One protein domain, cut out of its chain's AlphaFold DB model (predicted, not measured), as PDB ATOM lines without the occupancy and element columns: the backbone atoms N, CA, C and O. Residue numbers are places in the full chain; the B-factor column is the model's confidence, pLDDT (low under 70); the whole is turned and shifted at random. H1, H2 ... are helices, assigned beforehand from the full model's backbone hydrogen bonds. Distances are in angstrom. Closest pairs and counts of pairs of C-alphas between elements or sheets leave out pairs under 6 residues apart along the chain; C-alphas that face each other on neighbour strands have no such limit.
ATOM      1  N   ILE A   2     -24.207   9.454 -28.548       53.03
ATOM      2  CA  ILE A   2     -24.557  10.877 -28.670       53.03
ATOM      3  C   ILE A   2     -23.252  11.640 -28.909       53.03
ATOM      4  O   ILE A   2     -22.376  11.640 -28.048       53.03
ATOM      5  N   LYS A   3     -23.095  12.246 -30.088       55.06
ATOM      6  CA  LYS A   3     -21.981  13.161 -30.350       55.06
ATOM      7  C   LYS A   3     -22.386  14.548 -29.861       55.06
ATOM      8  O   LYS A   3     -23.281  15.164 -30.431       55.06
ATOM      9  N   LEU A   4     -21.749  15.007 -28.789       71.94
ATOM     10  CA  LEU A   4     -21.915  16.365 -28.279       71.94
ATOM     11  C   LEU A   4     -21.054  17.300 -29.130       71.94
ATOM     12  O   LEU A   4     -19.838  17.362 -28.963       71.94
ATOM     13  N   TYR A   5     -21.684  17.978 -30.086       82.75
ATOM     14  CA  TYR A   5     -21.048  19.045 -30.849       82.75
ATOM     15  C   TYR A   5     -21.333  20.380 -30.175       82.75
ATOM     16  O   TYR A   5     -22.484  20.681 -29.868       82.75
ATOM     17  N   LEU A   6     -20.288  21.179 -29.980       88.31
ATOM     18  CA  LEU A   6     -20.440  22.563 -29.551       88.31
ATOM     19  C   LEU A   6     -20.910  23.404 -30.738       88.31
ATOM     20  O   LEU A   6     -20.381  23.294 -31.849       88.31
ATOM     21  N   THR A   7     -21.869  24.287 -30.498       94.38
ATOM     22  CA  THR A   7     -22.151  25.399 -31.404       94.38
ATOM     23  C   THR A   7     -20.923  26.307 -31.516       94.38
ATOM     24  O   THR A   7     -20.047  26.327 -30.650       94.38
ATOM     25  N   LYS A   8     -20.856  27.123 -32.573       93.62
ATOM     26  CA  LYS A   8     -19.758  28.088 -32.750       93.62
ATOM     27  C   LYS A   8     -19.615  29.032 -31.549       93.62
ATOM     28  O   LYS A   8     -18.497  29.344 -31.153       93.62
ATOM     29  N   SER A   9     -20.729  29.475 -30.965       95.81
ATOM     30  CA  SER A   9     -20.729  30.331 -29.773       95.81
ATOM     31  C   SER A   9     -20.178  29.612 -28.546       95.81
ATOM     32  O   SER A   9     -19.347  30.181 -27.846       95.81
ATOM     33  N   GLU A  10     -20.582  28.364 -28.308       94.44
ATOM     34  CA  GLU A  10     -20.072  27.571 -27.182       94.44
ATOM     35  C   GLU A  10     -18.583  27.257 -27.351       94.44
ATOM     36  O   GLU A  10     -17.813  27.384 -26.406       94.44
ATOM     37  N   TYR A  11     -18.154  26.916 -28.568       93.12
ATOM     38  CA  TYR A  11     -16.744  26.698 -28.883       93.12
ATOM     39  C   TYR A  11     -15.901  27.955 -28.632       93.12
ATOM     40  O   TYR A  11     -14.858  27.891 -27.978       93.12
ATOM     41  N   ASN A  12     -16.366  29.113 -29.108       95.88
ATOM     42  CA  ASN A  12     -15.694  30.389 -28.876       95.88
ATOM     43  C   ASN A  12     -15.615  30.714 -27.382       95.88
ATOM     44  O   ASN A  12     -14.545  31.073 -26.899       95.88
ATOM     45  N   TYR A  13     -16.714  30.524 -26.653       95.19
ATOM     46  CA  TYR A  13     -16.766  30.738 -25.211       95.19
ATOM     47  C   TYR A  13     -15.750  29.864 -24.463       95.19
ATOM     48  O   TYR A  13     -14.971  30.371 -23.657       95.19
ATOM     49  N   VAL A  14     -15.702  28.561 -24.763       92.25
ATOM     50  CA  VAL A  14     -14.744  27.633 -24.140       92.25
ATOM     51  C   VAL A  14     -13.301  28.032 -24.458       92.25
ATOM     52  O   VAL A  14     -12.445  28.007 -23.573       92.25
ATOM     53  N   ASN A  15     -13.024  28.460 -25.690       93.69
ATOM     54  CA  ASN A  15     -11.694  28.929 -26.073       93.69
ATOM     55  C   ASN A  15     -11.288  30.218 -25.359       93.69
ATOM     56  O   ASN A  15     -10.142  30.334 -24.923       93.69
ATOM     57  N   GLU A  16     -12.195  31.184 -25.223       97.00
ATOM     58  CA  GLU A  16     -11.923  32.406 -24.465       97.00
ATOM     59  C   GLU A  16     -11.692  32.103 -22.987       97.00
ATOM     60  O   GLU A  16     -10.733  32.608 -22.401       97.00
ATOM     61  N   LEU A  17     -12.506  31.222 -22.401       94.50
ATOM     62  CA  LEU A  17     -12.329  30.756 -21.031       94.50
ATOM     63  C   LEU A  17     -10.943  30.121 -20.840       94.50
ATOM     64  O   LEU A  17     -10.210  30.505 -19.930       94.50
ATOM     65  N   MET A  18     -10.550  29.210 -21.736       91.25
ATOM     66  CA  MET A  18      -9.237  28.560 -21.716       91.25
ATOM     67  C   MET A  18      -8.099  29.576 -21.860       91.25
ATOM     68  O   MET A  18      -7.130  29.538 -21.099       91.25
ATOM     69  N   LYS A  19      -8.217  30.517 -22.802       96.06
ATOM     70  CA  LYS A  19      -7.216  31.566 -23.024       96.06
ATOM     71  C   LYS A  19      -7.044  32.440 -21.782       96.06
ATOM     72  O   LYS A  19      -5.916  32.667 -21.348       96.06
ATOM     73  N   ASN A  20      -8.143  32.881 -21.176       95.62
ATOM     74  CA  ASN A  20      -8.119  33.697 -19.962       95.62
ATOM     75  C   ASN A  20      -7.491  32.942 -18.783       95.62
ATOM     76  O   ASN A  20      -6.712  33.522 -18.022       95.62
ATOM     77  N   GLN A  21      -7.767  31.641 -18.666       91.62
ATOM     78  CA  GLN A  21      -7.141  30.774 -17.670       91.62
ATOM     79  C   GLN A  21      -5.619  30.724 -17.853       91.62
ATOM     80  O   GLN A  21      -4.874  30.936 -16.898       91.62
ATOM     81  N   ILE A  22      -5.148  30.496 -19.082       93.25
ATOM     82  CA  ILE A  22      -3.715  30.433 -19.402       93.25
ATOM     83  C   ILE A  22      -3.030  31.760 -19.065       93.25
ATOM     84  O   ILE A  22      -1.985  31.764 -18.413       93.25
ATOM     85  N   GLU A  23      -3.622  32.890 -19.451       96.94
ATOM     86  CA  GLU A  23      -3.060  34.211 -19.152       96.94
ATOM     87  C   GLU A  23      -3.021  34.507 -17.648       96.94
ATOM     88  O   GLU A  23      -2.060  35.103 -17.160       96.94
ATOM     89  N   LYS A  24      -4.012  34.039 -16.881       93.81
ATOM     90  CA  LYS A  24      -3.980  34.102 -15.414       93.81
ATOM     91  C   LYS A  24      -2.820  33.275 -14.842       93.81
ATOM     92  O   LYS A  24      -2.077  33.778 -14.005       93.81
ATOM     93  N   LEU A  25      -2.634  32.037 -15.307       92.62
ATOM     94  CA  LEU A  25      -1.589  31.125 -14.817       92.62
ATOM     95  C   LEU A  25      -0.168  31.588 -15.163       92.62
ATOM     96  O   LEU A  25       0.763  31.352 -14.389       92.62
ATOM     97  N   LYS A  26       0.012  32.266 -16.303       94.81
ATOM     98  CA  LYS A  26       1.300  32.855 -16.708       94.81
ATOM     99  C   LYS A  26       1.778  33.948 -15.755       94.81
ATOM    100  O   LYS A  26       2.980  34.084 -15.566       94.81
ATOM    101  N   LYS A  27       0.851  34.705 -15.160       96.56
ATOM    102  CA  LYS A  27       1.157  35.797 -14.220       96.56
ATOM    103  C   LYS A  27       1.485  35.308 -12.806       96.56
ATOM    104  O   LYS A  27       1.962  36.099 -12.004       96.56
ATOM    105  N   MET A  28       1.224  34.037 -12.502       96.62
ATOM    106  CA  MET A  28       1.554  33.421 -11.216       96.62
ATOM    107  C   MET A  28       3.026  33.011 -11.161       96.62
ATOM    108  O   MET A  28       3.573  32.496 -12.145       96.62
ATOM    109  N   SER A  29       3.627  33.149  -9.981       96.62
ATOM    110  CA  SER A  29       4.891  32.491  -9.653       96.62
ATOM    111  C   SER A  29       4.755  30.959  -9.721       96.62
ATOM    112  O   SER A  29       3.639  30.426  -9.664       96.62
ATOM    113  N   PRO A  30       5.872  30.211  -9.816       92.94
ATOM    114  CA  PRO A  30       5.834  28.747  -9.812       92.94
ATOM    115  C   PRO A  30       5.065  28.160  -8.617       92.94
ATOM    116  O   PRO A  30       4.219  27.285  -8.804       92.94
ATOM    117  N   THR A  31       5.284  28.687  -7.409       93.31
ATOM    118  CA  THR A  31       4.614  28.227  -6.183       93.31
ATOM    119  C   THR A  31       3.110  28.499  -6.209       93.31
ATOM    120  O   THR A  31       2.312  27.621  -5.890       93.31
ATOM    121  N   GLU A  32       2.696  29.695  -6.635       94.38
ATOM    122  CA  GLU A  32       1.273  30.039  -6.763       94.38
ATOM    123  C   GLU A  32       0.571  29.168  -7.805       94.38
ATOM    124  O   GLU A  32      -0.567  28.755  -7.592       94.38
ATOM    125  N   ARG A  33       1.256  28.838  -8.906       92.38
ATOM    126  CA  ARG A  33       0.720  27.962  -9.952       92.38
ATOM    127  C   ARG A  33       0.510  26.531  -9.446       92.38
ATOM    128  O   ARG A  33      -0.519  25.938  -9.759       92.38
ATOM    129  N   ILE A  34       1.438  26.003  -8.644       87.06
ATOM    130  CA  ILE A  34       1.306  24.687  -7.992       87.06
ATOM    131  C   ILE A  34       0.134  24.689  -7.006       87.06
ATOM    132  O   ILE A  34      -0.710  23.795  -7.048       87.06
ATOM    133  N   ASN A  35       0.025  25.719  -6.164       88.94
ATOM    134  CA  ASN A  35      -1.101  25.845  -5.240       88.94
ATOM    135  C   ASN A  35      -2.428  25.918  -6.003       88.94
ATOM    136  O   ASN A  35      -3.362  25.183  -5.694       88.94
ATOM    137  N   TRP A  36      -2.501  26.746  -7.046       88.94
ATOM    138  CA  TRP A  36      -3.686  26.841  -7.890       88.94
ATOM    139  C   TRP A  36      -4.071  25.485  -8.496       88.94
ATOM    140  O   TRP A  36      -5.249  25.131  -8.458       88.94
ATOM    141  N   TYR A  37      -3.099  24.718  -8.999       83.38
ATOM    142  CA  TYR A  37      -3.312  23.377  -9.549       83.38
ATOM    143  C   TYR A  37      -3.928  22.428  -8.510       83.38
ATOM    144  O   TYR A  37      -4.949  21.799  -8.786       83.38
ATOM    145  N   ASN A  38      -3.375  22.401  -7.293       81.06
ATOM    146  CA  ASN A  38      -3.835  21.529  -6.207       81.06
ATOM    147  C   ASN A  38      -5.268  21.839  -5.734       81.06
ATOM    148  O   ASN A  38      -5.975  20.932  -5.300       81.06
ATOM    149  N   PHE A  39      -5.702  23.101  -5.810       81.44
ATOM    150  CA  PHE A  39      -7.040  23.525  -5.372       81.44
ATOM    151  C   PHE A  39      -8.093  23.549  -6.486       81.44
ATOM    152  O   PHE A  39      -9.280  23.401  -6.203       81.44
ATOM    153  N   SER A  40      -7.689  23.802  -7.733       73.81
ATOM    154  CA  SER A  40      -8.629  24.123  -8.820       73.81
ATOM    155  C   SER A  40      -8.985  22.931  -9.694       73.81
ATOM    156  O   SER A  40      -9.975  22.985 -10.423       73.81
ATOM    157  N   LEU A  41      -8.182  21.867  -9.659       66.62
ATOM    158  CA  LEU A  41      -8.525  20.623 -10.329       66.62
ATOM    159  C   LEU A  41      -9.373  19.750  -9.416       66.62
ATOM    160  O   LEU A  41      -9.263  19.803  -8.192       66.62
ATOM    161  N   PHE A  42     -10.236  18.946 -10.036       58.81
ATOM    162  CA  PHE A  42     -11.008  17.928  -9.341       58.81
ATOM    163  C   PHE A  42     -10.012  17.001  -8.634       58.81
ATOM    164  O   PHE A  42      -9.347  16.187  -9.262       58.81
ATOM    165  N   ASN A  43      -9.872  17.176  -7.323       60.06
ATOM    166  CA  ASN A  43      -8.870  16.500  -6.501       60.06
ATOM    167  C   ASN A  43      -9.219  15.036  -6.211       60.06
ATOM    168  O   ASN A  43      -8.524  14.380  -5.436       60.06
TER     169      ASN A  43
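This is residues 2 to 43 of the 84 residues of an uncharacterized protein of Clostridium sp. CAG:678 (UniProt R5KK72). Residues 2 to 7 lead at an angle into a long helix, H1, and after H1 a tight link of three residues turns into a shorter helix, H2, which folds back to make an open V with it. The printed part has 42 residues with two named helices, H1 then H2, and no named strand; its class is all helix. It is only just extended, close to loose, with a radius of gyration of the C-alphas of 13.8 A, and flat, spanning 39 by 22 by 9 A.

Start at H1, residues 8 to 26, then pass the tight link of three residues to H2, residues 30 to 40. The two helices are close but not clearly touching; their closest C-alphas, those of Leu 25 and Arg 33, are 6.2 A apart. They run opposite ways at a steep tilt of 42 degrees. In H1 and H2 every O i to N i+4 pair is within hydrogen-bond range.

Find C-alpha 8 at (-19.758, 28.088, -32.750); from there H1 runs 26.9 A to C-alpha 26. H2 runs 15.2 A, ending at C-alpha 40 (-8.629, 24.123, -8.820).

The C-alphas farthest apart, of Ile 2 and Ser 29, are 41.2 A apart. The printed part has no cut. Look for pLDDT under 70 at residues 2 to 3 and 41 to 43.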